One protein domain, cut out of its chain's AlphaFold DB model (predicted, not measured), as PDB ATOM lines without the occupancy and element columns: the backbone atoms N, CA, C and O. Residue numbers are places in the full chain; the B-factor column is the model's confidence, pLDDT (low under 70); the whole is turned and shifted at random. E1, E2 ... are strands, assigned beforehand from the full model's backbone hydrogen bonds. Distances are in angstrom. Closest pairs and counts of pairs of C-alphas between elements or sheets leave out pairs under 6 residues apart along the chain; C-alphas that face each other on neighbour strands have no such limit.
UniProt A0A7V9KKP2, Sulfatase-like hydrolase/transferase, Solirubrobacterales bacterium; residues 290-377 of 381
ATOM      1  N   LYS A 290      43.186  35.711   5.672       91.69
ATOM      2  CA  LYS A 290      43.200  36.966   6.424       91.69
ATOM      3  C   LYS A 290      43.973  38.036   5.679       91.69
ATOM      4  O   LYS A 290      45.129  37.838   5.305       91.69
ATOM      5  N   GLN A 291      43.351  39.202   5.582       93.12
ATOM      6  CA  GLN A 291      43.969  40.434   5.127       93.12
ATOM      7  C   GLN A 291      44.439  41.227   6.349       93.12
ATOM      8  O   GLN A 291      43.698  41.428   7.312       93.12
ATOM      9  N   LYS A 292      45.703  41.657   6.350       95.06
ATOM     10  CA  LYS A 292      46.271  42.484   7.418       95.06
ATOM     11  C   LYS A 292      46.528  43.892   6.906       95.06
ATOM     12  O   LYS A 292      47.524  44.142   6.228       95.06
ATOM     13  N   VAL A 293      45.664  44.816   7.318       93.50
ATOM     14  CA  VAL A 293      45.839  46.260   7.126       93.50
ATOM     15  C   VAL A 293      46.626  46.849   8.308       93.50
ATOM     16  O   VAL A 293      46.187  46.723   9.456       93.50
ATOM     17  N   PRO A 294      47.769  47.521   8.081       92.31
ATOM     18  CA  PRO A 294      48.475  48.259   9.124       92.31
ATOM     19  C   PRO A 294      47.600  49.361   9.732       92.31
ATOM     20  O   PRO A 294      46.942  50.122   9.020       92.31
ATOM     21  N   ARG A 295      47.615  49.475  11.061       90.88
ATOM     22  CA  ARG A 295      46.914  50.530  11.800       90.88
ATOM     23  C   ARG A 295      47.870  51.197  12.782       90.88
ATOM     24  O   ARG A 295      48.725  50.532  13.356       90.88
ATOM     25  N   GLN A 296      47.686  52.493  12.981       91.38
ATOM     26  CA  GLN A 296      48.365  53.317  13.975       91.38
ATOM     27  C   GLN A 296      47.344  54.186  14.717       91.38
ATOM     28  O   GLN A 296      46.192  54.299  14.286       91.38
ATOM     29  N   ILE A 297      47.754  54.786  15.832       90.31
ATOM     30  CA  ILE A 297      46.930  55.729  16.595       90.31
ATOM     31  C   ILE A 297      47.276  57.150  16.137       90.31
ATOM     32  O   ILE A 297      48.439  57.547  16.162       90.31
ATOM     33  N   HIS A 298      46.277  57.904  15.677       87.25
ATOM     34  CA  HIS A 298      46.432  59.313  15.329       87.25
ATOM     35  C   HIS A 298      46.554  60.185  16.589       87.25
ATOM     36  O   HIS A 298      46.134  59.778  17.670       87.25
ATOM     37  N   LYS A 299      47.066  61.418  16.462       86.50
ATOM     38  CA  LYS A 299      47.281  62.338  17.601       86.50
ATOM     39  C   LYS A 299      46.020  62.619  18.434       86.50
ATOM     40  O   LYS A 299      46.121  62.897  19.617       86.50
ATOM     41  N   ASN A 300      44.839  62.525  17.829       86.62
ATOM     42  CA  ASN A 300      43.528  62.675  18.479       86.62
ATOM     43  C   ASN A 300      42.910  61.326  18.923       86.62
ATOM     44  O   ASN A 300      41.698  61.228  19.083       86.62
ATOM     45  N   GLY A 301      43.713  60.265  19.064       88.06
ATOM     46  CA  GLY A 301      43.327  58.992  19.684       88.06
ATOM     47  C   GLY A 301      42.632  57.966  18.780       88.06
ATOM     48  O   GLY A 301      42.489  56.810  19.177       88.06
ATOM     49  N   HIS A 302      42.226  58.318  17.555       88.06
ATOM     50  CA  HIS A 302      41.549  57.357  16.673       88.06
ATOM     51  C   HIS A 302      42.533  56.453  15.909       88.06
ATOM     52  O   HIS A 302      43.630  56.868  15.541       88.06
ATOM     53  N   ARG A 303      42.118  55.210  15.606       91.25
ATOM     54  CA  ARG A 303      42.895  54.292  14.753       91.25
ATOM     55  C   ARG A 303      42.744  54.660  13.276       91.25
ATOM     56  O   ARG A 303      41.623  54.812  12.789       91.25
ATOM     57  N   CYS A 304      43.861  54.736  12.566       90.31
ATOM     58  CA  CYS A 304      43.922  55.025  11.134       90.31
ATOM     59  C   CYS A 304      45.091  54.279  10.476       90.31
ATOM     60  O   CYS A 304      45.933  53.690  11.152       90.31
ATOM     61  N   THR A 305      45.145  54.296   9.152       90.69
ATOM     62  CA  THR A 305      46.185  53.664   8.341       90.69
ATOM     63  C   THR A 305      47.114  54.736   7.748       90.69
ATOM     64  O   THR A 305      46.619  55.789   7.335       90.69
ATOM     65  N   PRO A 306      48.447  54.529   7.707       88.50
ATOM     66  CA  PRO A 306      49.397  55.554   7.267       88.50
ATOM     67  C   PRO A 306      49.098  56.131   5.874       88.50
ATOM     68  O   PRO A 306      48.914  55.394   4.908       88.50
ATOM     69  N   ALA A 307      49.119  57.462   5.756       84.62
ATOM     70  CA  ALA A 307      48.836  58.160   4.498       84.62
ATOM     71  C   ALA A 307      49.976  58.117   3.471       84.62
ATOM     72  O   ALA A 307      49.736  58.359   2.296       84.62
ATOM     73  N   ALA A 308      51.205  57.792   3.886       84.31
ATOM     74  CA  ALA A 308      52.368  57.656   2.996       84.31
ATOM     75  C   ALA A 308      52.375  56.327   2.202       84.31
ATOM     76  O   ALA A 308      53.400  55.915   1.647       84.31
ATOM     77  N   GLY A 309      51.230  55.641   2.169       82.62
ATOM     78  CA  GLY A 309      51.093  54.284   1.668       82.62
ATOM     79  C   GLY A 309      51.446  53.267   2.744       82.62
ATOM     80  O   GLY A 309      52.199  53.536   3.683       82.62
ATOM     81  N   PHE A 310      50.888  52.075   2.606       90.44
ATOM     82  CA  PHE A 310      51.063  50.996   3.564       90.44
ATOM     83  C   PHE A 310      51.131  49.658   2.842       90.44
ATOM     84  O   PHE A 310      50.693  49.520   1.700       90.44
ATOM     85  N   LEU A 311      51.725  48.687   3.524       93.62
ATOM     86  CA  LEU A 311      51.891  47.336   3.025       93.62
ATOM     87  C   LEU A 311      50.671  46.501   3.421       93.62
ATOM     88  O   LEU A 311      50.527  46.156   4.594       93.62
ATOM     89  N   LEU A 312      49.816  46.183   2.454       95.19
ATOM     90  CA  LEU A 312      48.751  45.202   2.621       95.19
ATOM     91  C   LEU A 312      49.366  43.802   2.545       95.19
ATOM     92  O   LEU A 312      50.239  43.564   1.710       95.19
ATOM     93  N   ARG A 313      48.969  42.897   3.442       95.00
ATOM     94  CA  ARG A 313      49.469  41.514   3.474       95.00
ATOM     95  C   ARG A 313      48.306  40.542   3.510       95.00
ATOM     96  O   ARG A 313      47.359  40.779   4.259       95.00
ATOM     97  N   VAL A 314      48.429  39.447   2.777       94.56
ATOM     98  CA  VAL A 314      47.453  38.358   2.784       94.56
ATOM     99  C   VAL A 314      48.125  37.090   3.279       94.56
ATOM    100  O   VAL A 314      49.270  36.797   2.938       94.56
ATOM    101  N   PHE A 315      47.410  36.358   4.123       88.94
ATOM    102  CA  PHE A 315      47.854  35.087   4.670       88.94
ATOM    103  C   PHE A 315      46.721  34.081   4.540       88.94
ATOM    104  O   PHE A 315      45.575  34.413   4.850       88.94
ATOM    105  N   ASN A 316      47.050  32.850   4.165       83.50
ATOM    106  CA  ASN A 316      46.137  31.729   4.294       83.50
ATOM    107  C   ASN A 316      46.558  30.882   5.496       83.50
ATOM    108  O   ASN A 316      47.734  30.550   5.633       83.50
ATOM    109  N   LYS A 317      45.612  30.586   6.390       72.94
ATOM    110  CA  LYS A 317      45.826  29.667   7.514       72.94
ATOM    111  C   LYS A 317      45.449  28.216   7.179       72.94
ATOM    112  O   LYS A 317      45.664  27.353   8.023       72.94
ATOM    113  N   ALA A 318      44.841  27.970   6.017       67.69
ATOM    114  CA  ALA A 318      44.360  26.658   5.588       67.69
ATOM    115  C   ALA A 318      45.445  25.805   4.896       67.69
ATOM    116  O   ALA A 318      46.559  26.270   4.669       67.69
ATOM    117  N   GLN A 319      45.076  24.561   4.555       61.88
ATOM    118  CA  GLN A 319      45.920  23.562   3.884       61.88
ATOM    119  C   GLN A 319      46.299  23.944   2.440       61.88
ATOM    120  O   GLN A 319      47.442  23.726   2.049       61.88
ATOM    121  N   SER A 320      45.393  24.549   1.657       76.88
ATOM    122  CA  SER A 320      45.692  24.922   0.264       76.88
ATOM    123  C   SER A 320      46.664  26.099   0.189       76.88
ATOM    124  O   SER A 320      46.429  27.174   0.752       76.88
ATOM    125  N   ARG A 321      47.761  25.929  -0.548       91.00
ATOM    126  CA  ARG A 321      48.784  26.963  -0.713       91.00
ATOM    127  C   ARG A 321      48.261  28.133  -1.554       91.00
ATOM    128  O   ARG A 321      47.584  27.940  -2.559       91.00
ATOM    129  N   LEU A 322      48.609  29.356  -1.154       93.44
ATOM    130  CA  LEU A 322      48.414  30.551  -1.978       93.44
ATOM    131  C   LEU A 322      49.394  30.545  -3.154       93.44
ATOM    132  O   LEU A 322      50.591  30.320  -2.955       93.44
ATOM    133  N   VAL A 323      48.895  30.841  -4.351       95.12
ATOM    134  CA  VAL A 323      49.711  30.944  -5.576       95.12
ATOM    135  C   VAL A 323      49.786  32.373  -6.108       95.12
ATOM    136  O   VAL A 323      50.749  32.736  -6.781       95.12
ATOM    137  N   GLY A 324      48.828  33.228  -5.749       96.00
ATOM    138  CA  GLY A 324      48.833  34.622  -6.164       96.00
ATOM    139  C   GLY A 324      47.843  35.480  -5.398       96.00
ATOM    140  O   GLY A 324      46.873  34.983  -4.831       96.00
ATOM    141  N   VAL A 325      48.107  36.784  -5.366       97.50
ATOM    142  CA  VAL A 325      47.190  37.789  -4.830       97.50
ATOM    143  C   VAL A 325      47.189  39.014  -5.734       97.50
ATOM    144  O   VAL A 325      48.247  39.578  -6.023       97.50
ATOM    145  N   ASP A 326      46.003  39.441  -6.141       97.38
ATOM    146  CA  ASP A 326      45.765  40.692  -6.852       97.38
ATOM    147  C   ASP A 326      45.144  41.708  -5.904       97.38
ATOM    148  O   ASP A 326      44.197  41.415  -5.183       97.38
ATOM    149  N   PHE A 327      45.712  42.908  -5.872       97.38
ATOM    150  CA  PHE A 327      45.326  43.966  -4.952       97.38
ATOM    151  C   PHE A 327      44.574  45.055  -5.707       97.38
ATOM    152  O   PHE A 327      45.005  45.471  -6.788       97.38
ATOM    153  N   SER A 328      43.517  45.594  -5.110       95.81
ATOM    154  CA  SER A 328      42.778  46.741  -5.638       95.81
ATOM    155  C   SER A 328      42.400  47.735  -4.538       95.81
ATOM    156  O   SER A 328      42.473  47.452  -3.340       95.81
ATOM    157  N   VAL A 329      42.056  48.951  -4.958       94.50
ATOM    158  CA  VAL A 329      41.493  49.997  -4.100       94.50
ATOM    159  C   VAL A 329      40.280  50.587  -4.806       94.50
ATOM    160  O   VAL A 329      40.419  51.089  -5.922       94.50
ATOM    161  N   ASP A 330      39.109  50.511  -4.176       92.12
ATOM    162  CA  ASP A 330      37.821  50.926  -4.746       92.12
ATOM    163  C   ASP A 330      37.594  50.328  -6.156       92.12
ATOM    164  O   ASP A 330      37.212  51.021  -7.105       92.12
ATOM    165  N   GLY A 331      37.924  49.041  -6.327       90.06
ATOM    166  CA  GLY A 331      37.859  48.322  -7.605       90.06
ATOM    167  C   GLY A 331      38.940  48.682  -8.637       90.06
ATOM    168  O   GLY A 331      38.943  48.121  -9.729       90.06
ATOM    169  N   LYS A 332      39.874  49.597  -8.339       93.44
ATOM    170  CA  LYS A 332      40.998  49.932  -9.233       93.44
ATOM    171  C   LYS A 332      42.219  49.082  -8.911       93.44
ATOM    172  O   LYS A 332      42.653  49.047  -7.762       93.44
ATOM    173  N   ALA A 333      42.827  48.469  -9.927       95.50
ATOM    174  CA  ALA A 333      44.023  47.647  -9.760       95.50
ATOM    175  C   ALA A 333      45.176  48.414  -9.071       95.50
ATOM    176  O   ALA A 333      45.556  49.518  -9.470       95.50
ATOM    177  N   ALA A 334      45.758  47.794  -8.044       95.06
ATOM    178  CA  ALA A 334      46.883  48.288  -7.247       95.06
ATOM    179  C   ALA A 334      48.144  47.399  -7.372       95.06
ATOM    180  O   ALA A 334      49.176  47.653  -6.730       95.06
ATOM    181  N   GLY A 335      48.084  46.400  -8.253       95.69
ATOM    182  CA  GLY A 335      49.162  45.477  -8.595       95.69
ATOM    183  C   GLY A 335      48.926  44.073  -8.053       95.69
ATOM    184  O   GLY A 335      47.926  43.807  -7.400       95.69
ATOM    185  N   SER A 336      49.883  43.197  -8.316       97.00
ATOM    186  CA  SER A 336      49.816  41.777  -7.996       97.00
ATOM    187  C   SER A 336      51.074  41.314  -7.264       97.00
ATOM    188  O   SER A 336      52.112  41.990  -7.283       97.00
ATOM    189  N   ASP A 337      50.965  40.175  -6.589       96.62
ATOM    190  CA  ASP A 337      52.081  39.424  -6.026       96.62
ATOM    191  C   ASP A 337      51.876  37.929  -6.302       96.62
ATOM    192  O   ASP A 337      50.754  37.419  -6.224       96.62
ATOM    193  N   ARG A 338      52.950  37.238  -6.675       95.50
ATOM    194  CA  ARG A 338      52.967  35.803  -7.007       95.50
ATOM    195  C   ARG A 338      54.011  35.039  -6.191       95.50
ATOM    196  O   ARG A 338      54.106  33.823  -6.305       95.50
ATOM    197  N   THR A 339      54.757  35.732  -5.327       91.94
ATOM    198  CA  THR A 339      55.823  35.130  -4.524       91.94
ATOM    199  C   THR A 339      55.570  35.393  -3.048       91.94
ATOM    200  O   THR A 339      55.437  36.532  -2.607       91.94
ATOM    201  N   ALA A 340      55.534  34.333  -2.244       89.38
ATOM    202  CA  ALA A 340      55.387  34.484  -0.805       89.38
ATOM    203  C   ALA A 340      56.588  35.253  -0.198       89.38
ATOM    204  O   ALA A 340      57.729  35.045  -0.611       89.38
ATOM    205  N   PRO A 341      56.382  36.104   0.827       92.38
ATOM    206  CA  PRO A 341      55.106  36.422   1.466       92.38
ATOM    207  C   PRO A 341      54.274  37.435   0.662       92.38
ATOM    208  O   PRO A 341      54.756  38.537   0.411       92.38
ATOM    209  N   PHE A 342      53.006  37.100   0.393       95.19
ATOM    210  CA  PHE A 342      52.092  37.886  -0.445       95.19
ATOM    211  C   PHE A 342      51.756  39.248   0.162       95.19
ATOM    212  O   PHE A 342      51.057  39.360   1.183       95.19
ATOM    213  N   LYS A 343      52.279  40.308  -0.453       95.75
ATOM    214  CA  LYS A 343      52.171  41.669   0.070       95.75
ATOM    215  C   LYS A 343      52.317  42.725  -1.017       95.75
ATOM    216  O   LYS A 343      53.139  42.620  -1.918       95.75
ATOM    217  N   ARG A 344      51.617  43.847  -0.853       95.50
ATOM    218  CA  ARG A 344      51.737  44.986  -1.772       95.50
ATOM    219  C   ARG A 344      51.707  46.311  -1.037       95.50
ATOM    220  O   ARG A 344      50.865  46.538  -0.171       95.50
ATOM    221  N   LYS A 345      52.641  47.205  -1.376       95.06
ATOM    222  CA  LYS A 345      52.550  48.606  -0.956       95.06
ATOM    223  C   LYS A 345      51.542  49.299  -1.867       95.06
ATOM    224  O   LYS A 345      51.811  49.456  -3.057       95.06
ATOM    225  N   LEU A 346      50.393  49.686  -1.321       92.50
ATOM    226  CA  LEU A 346      49.326  50.288  -2.119       92.50
ATOM    227  C   LEU A 346      49.739  51.686  -2.625       92.50
ATOM    228  O   LEU A 346      50.337  52.455  -1.859       92.50
ATOM    229  N   PRO A 347      49.435  52.048  -3.888       89.62
ATOM    230  CA  PRO A 347      49.765  53.362  -4.429       89.62
ATOM    231  C   PRO A 347      49.055  54.484  -3.663       89.62
ATOM    232  O   PRO A 347      47.830  54.530  -3.615       89.62
ATOM    233  N   VAL A 348      49.816  55.448  -3.133       88.88
ATOM    234  CA  VAL A 348      49.277  56.582  -2.350       88.88
ATOM    235  C   VAL A 348      48.212  57.367  -3.115       88.88
ATOM    236  O   VAL A 348      47.235  57.809  -2.524       88.88
ATOM    237  N   LYS A 349      48.363  57.489  -4.439       89.88
ATOM    238  CA  LYS A 349      47.406  58.176  -5.318       89.88
ATOM    239  C   LYS A 349      45.996  57.570  -5.310       89.88
ATOM    240  O   LYS A 349      45.057  58.266  -5.668       89.88
ATOM    241  N   LEU A 350      45.860  56.297  -4.929       88.00
ATOM    242  CA  LEU A 350      44.570  55.615  -4.784       88.00
ATOM    243  C   LEU A 350      43.988  55.764  -3.367       88.00
ATOM    244  O   LEU A 350      42.829  55.450  -3.140       88.00
ATOM    245  N   LEU A 351      44.777  56.242  -2.400       86.88
ATOM    246  CA  LEU A 351      44.390  56.341  -0.996       86.88
ATOM    247  C   LEU A 351      43.913  57.763  -0.678       86.88
ATOM    248  O   LEU A 351      44.685  58.632  -0.266       86.88
ATOM    249  N   HIS A 352      42.619  58.012  -0.857       79.38
ATOM    250  CA  HIS A 352      42.025  59.318  -0.578       79.38
ATOM    251  C   HIS A 352      41.755  59.512   0.922       79.38
ATOM    252  O   HIS A 352      41.120  58.682   1.560       79.38
ATOM    253  N   ARG A 353      42.196  60.642   1.500       73.38
ATOM    254  CA  ARG A 353      42.051  60.921   2.948       73.38
ATOM    255  C   ARG A 353      40.629  61.262   3.399       73.38
ATOM    256  O   ARG A 353      40.292  61.043   4.556       73.38
ATOM    257  N   ARG A 354      39.817  61.844   2.510       68.50
ATOM    258  CA  ARG A 354      38.452  62.313   2.827       68.50
ATOM    259  C   ARG A 354      37.387  61.224   2.693       68.50
ATOM    260  O   ARG A 354      36.273  61.410   3.165       68.50
ATOM    261  N   VAL A 355      37.737  60.104   2.068       78.75
ATOM    262  CA  VAL A 355      36.870  58.935   1.897       78.75
ATOM    263  C   VAL A 355      37.484  57.793   2.706       78.75
ATOM    264  O   VAL A 355      38.679  57.815   2.996       78.75
ATOM    265  N   LYS A 356      36.678  56.820   3.135       88.69
ATOM    266  CA  LYS A 356      37.199  55.540   3.627       88.69
ATOM    267  C   LYS A 356      37.356  54.615   2.415       88.69
ATOM    268  O   LYS A 356      36.348  53.999   2.068       88.69
ATOM    269  N   PRO A 357      38.527  54.561   1.749       91.56
ATOM    270  CA  PRO A 357      38.691  53.673   0.611       91.56
ATOM    271  C   PRO A 357      38.509  52.222   1.052       91.56
ATOM    272  O   PRO A 357      38.864  51.846   2.177       91.56
ATOM    273  N   GLU A 358      37.958  51.421   0.160       93.62
ATOM    274  CA  GLU A 358      37.912  49.978   0.291       93.62
ATOM    275  C   GLU A 358      39.175  49.392  -0.331       93.62
ATOM    276  O   GLU A 358      39.486  49.651  -1.492       93.62
ATOM    277  N   VAL A 359      39.948  48.656   0.464       94.94
ATOM    278  CA  VAL A 359      41.129  47.941  -0.028       94.94
ATOM    279  C   VAL A 359      40.811  46.467  -0.105       94.94
ATOM    280  O   VAL A 359      40.348  45.878   0.876       94.94
ATOM    281  N   GLU A 360      41.077  45.887  -1.265       96.38
ATOM    282  CA  GLU A 360      40.727  44.507  -1.552       96.38
ATOM    283  C   GLU A 360      41.966  43.717  -1.971       96.38
ATOM    284  O   GLU A 360      42.939  44.257  -2.515       96.38
ATOM    285  N   ALA A 361      41.914  42.421  -1.700       97.00
ATOM    286  CA  ALA A 361      42.883  41.454  -2.160       97.00
ATOM    287  C   ALA A 361      42.159  40.186  -2.617       97.00
ATOM    288  O   ALA A 361      41.607  39.451  -1.796       97.00
ATOM    289  N   THR A 362      42.182  39.927  -3.920       96.50
ATOM    290  CA  THR A 362      41.693  38.685  -4.518       96.50
ATOM    291  C   THR A 362      42.827  37.678  -4.522       96.50
ATOM    292  O   THR A 362      43.831  37.853  -5.211       96.50
ATOM    293  N   ALA A 363      42.696  36.652  -3.693       95.69
ATOM    294  CA  ALA A 363      43.698  35.622  -3.500       95.69
ATOM    295  C   ALA A 363      43.326  34.355  -4.275       95.69
ATOM    296  O   ALA A 363      42.184  33.906  -4.197       95.69
ATOM    297  N   GLU A 364      44.298  33.778  -4.981       95.56
ATOM    298  CA  GLU A 364      44.181  32.518  -5.715       95.56
ATOM    299  C   GLU A 364      44.906  31.400  -4.956       95.56
ATOM    300  O   GLU A 364      46.053  31.556  -4.509       95.56
ATOM    301  N   LEU A 365      44.216  30.274  -4.802       95.25
ATOM    302  CA  LEU A 365      44.731  29.047  -4.206       95.25
ATOM    303  C   LEU A 365      45.216  28.078  -5.285       95.25
ATOM    304  O   LEU A 365      44.793  28.150  -6.433       95.25
ATOM    305  N   VAL A 366      46.090  27.144  -4.905       95.75
ATOM    306  CA  VAL A 366      46.620  26.115  -5.818       95.75
ATOM    307  C   VAL A 366      45.527  25.221  -6.420       95.75
ATOM    308  O   VAL A 366      45.674  24.773  -7.547       95.75
ATOM    309  N   ASP A 367      44.405  25.044  -5.717       95.50
ATOM    310  CA  ASP A 367      43.199  24.347  -6.200       95.50
ATOM    311  C   ASP A 367      42.308  25.213  -7.118       95.50
ATOM    312  O   ASP A 367      41.207  24.820  -7.500       95.50
ATOM    313  N   GLY A 368      42.763  26.410  -7.494       95.62
ATOM    314  CA  GLY A 368      42.081  27.272  -8.456       95.62
ATOM    315  C   GLY A 368      40.926  28.092  -7.883       95.62
ATOM    316  O   GLY A 368      40.347  28.898  -8.613       95.62
ATOM    317  N   ARG A 369      40.592  27.951  -6.591       95.12
ATOM    318  CA  ARG A 369      39.612  28.830  -5.933       95.12
ATOM    319  C   ARG A 369      40.172  30.243  -5.784       95.12
ATOM    320  O   ARG A 369      41.310  30.433  -5.343       95.12
ATOM    321  N   ARG A 370      39.335  31.239  -6.074       94.69
ATOM    322  CA  ARG A 370      39.619  32.663  -5.853       94.69
ATOM    323  C   ARG A 370      38.697  33.241  -4.788       94.69
ATOM    324  O   ARG A 370      37.497  33.005  -4.828       94.69
ATOM    325  N   LEU A 371      39.236  34.010  -3.846       94.56
ATOM    326  CA  LEU A 371      38.451  34.690  -2.805       94.56
ATOM    327  C   LEU A 371      38.952  36.121  -2.610       94.56
ATOM    328  O   LEU A 371      40.149  36.350  -2.417       94.56
ATOM    329  N   THR A 372      38.025  37.071  -2.599       95.75
ATOM    330  CA  THR A 372      38.290  38.487  -2.366       95.75
ATOM    331  C   THR A 372      38.101  38.834  -0.894       95.75
ATOM    332  O   THR A 372      37.011  38.740  -0.331       95.75
ATOM    333  N   LEU A 373      39.182  39.273  -0.259       95.25
ATOM    334  CA  LEU A 373      39.167  39.893   1.062       95.25
ATOM    335  C   LEU A 373      39.035  41.402   0.887       95.25
ATOM    336  O   LEU A 373      39.658  41.957  -0.011       95.25
ATOM    337  N   HIS A 374      38.285  42.074   1.755       94.81
ATOM    338  CA  HIS A 374      38.106  43.520   1.669       94.81
ATOM    339  C   HIS A 374      38.059  44.176   3.055       94.81
ATOM    340  O   HIS A 374      37.589  43.592   4.029       94.81
ATOM    341  N   ASP A 375      38.551  45.412   3.146       94.38
ATOM    342  CA  ASP A 375      38.491  46.247   4.346       94.38
ATOM    343  C   ASP A 375      38.227  47.707   3.959       94.38
ATOM    344  O   ASP A 375      38.966  48.293   3.167       94.38
ATOM    345  N   LYS A 376      37.257  48.359   4.609       93.19
ATOM    346  CA  LYS A 376      37.147  49.827   4.564       93.19
ATOM    347  C   LYS A 376      38.152  50.449   5.523       93.19
ATOM    348  O   LYS A 376      38.055  50.281   6.744       93.19
ATOM    349  N   VAL A 377      39.108  51.208   4.994       92.50
ATOM    350  CA  VAL A 377      40.210  51.772   5.785       92.50
ATOM    351  C   VAL A 377      40.040  53.271   5.994       92.50
ATOM    352  O   VAL A 377      39.612  54.007   5.113       92.50
TER     353      VAL A 377
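Overview. This is residues 290 to 377 of the 381 residues of the protein "Sulfatase-like hydrolase/transferase" of Solirubrobacterales bacterium (UniProt A0A7V9KKP2). Two antiparallel sheets lie face to face as a sandwich, their strands crossed at 39 degrees: a strongly twisted one in the order E4 - E3 - E6 - E7 and a smaller one in the order E1 - E2 - E5. The long loop between E1 and E2 makes one end of the longest axis, its residues 296 to 297 paired antiparallel with 303 to 304. The printed part has 88 residues with seven named strands, E1 to E7 along the chain, and no named helix; the class is all strand, with 41 residues in named strands, under half. It is compact, with a radius of gyration of the C-alphas of 13.5 A, but elongated, spanning 45 by 24 by 18 A.

Arrangement. E1, residues 290 to 292, and E2, residues 311 to 316, form an antiparallel hairpin, with N 290 and O 315 at 2.8 A, within hydrogen-bond range. Staggered along E2, its residues 311 to 313 pair antiparallel with E5, residues 343 to 345 (N 312 and O 344, 2.8 A). E3, residues 322 to 329, forms a hairpin with E4, residues 332 to 337 (N 327 and O 335, 2.8 A). E3 is also antiparallel to E6, residues 358 to 365 (N 326 and O 362, 2.8 A). E6 and E7, residues 370 to 376, form a hairpin (N 361 and O 373, 2.9 A). Between the sheets, the closest C-alphas of E1 and E7 are Gln 291 and Leu 373, 6.3 A.

Along the chain. E1 begins at C-alpha 290 (43.200, 36.966, 6.424); E7 ends at C-alpha 376 (37.147, 49.827, 4.564). First to last C-alpha, E2 measures 16.7 A, E3 20.7 A, E4 15.6 A, E6 22.5 A and E7 20.2 A.

Size, cuts and confidence. The C-alphas farthest apart, Asn 300 and Asp 367, are 45.6 A apart. The printed part has no cut; the links E1 to E2 and E5 to E6 are long. Residues 318 to 319 and 354 have pLDDT under 70.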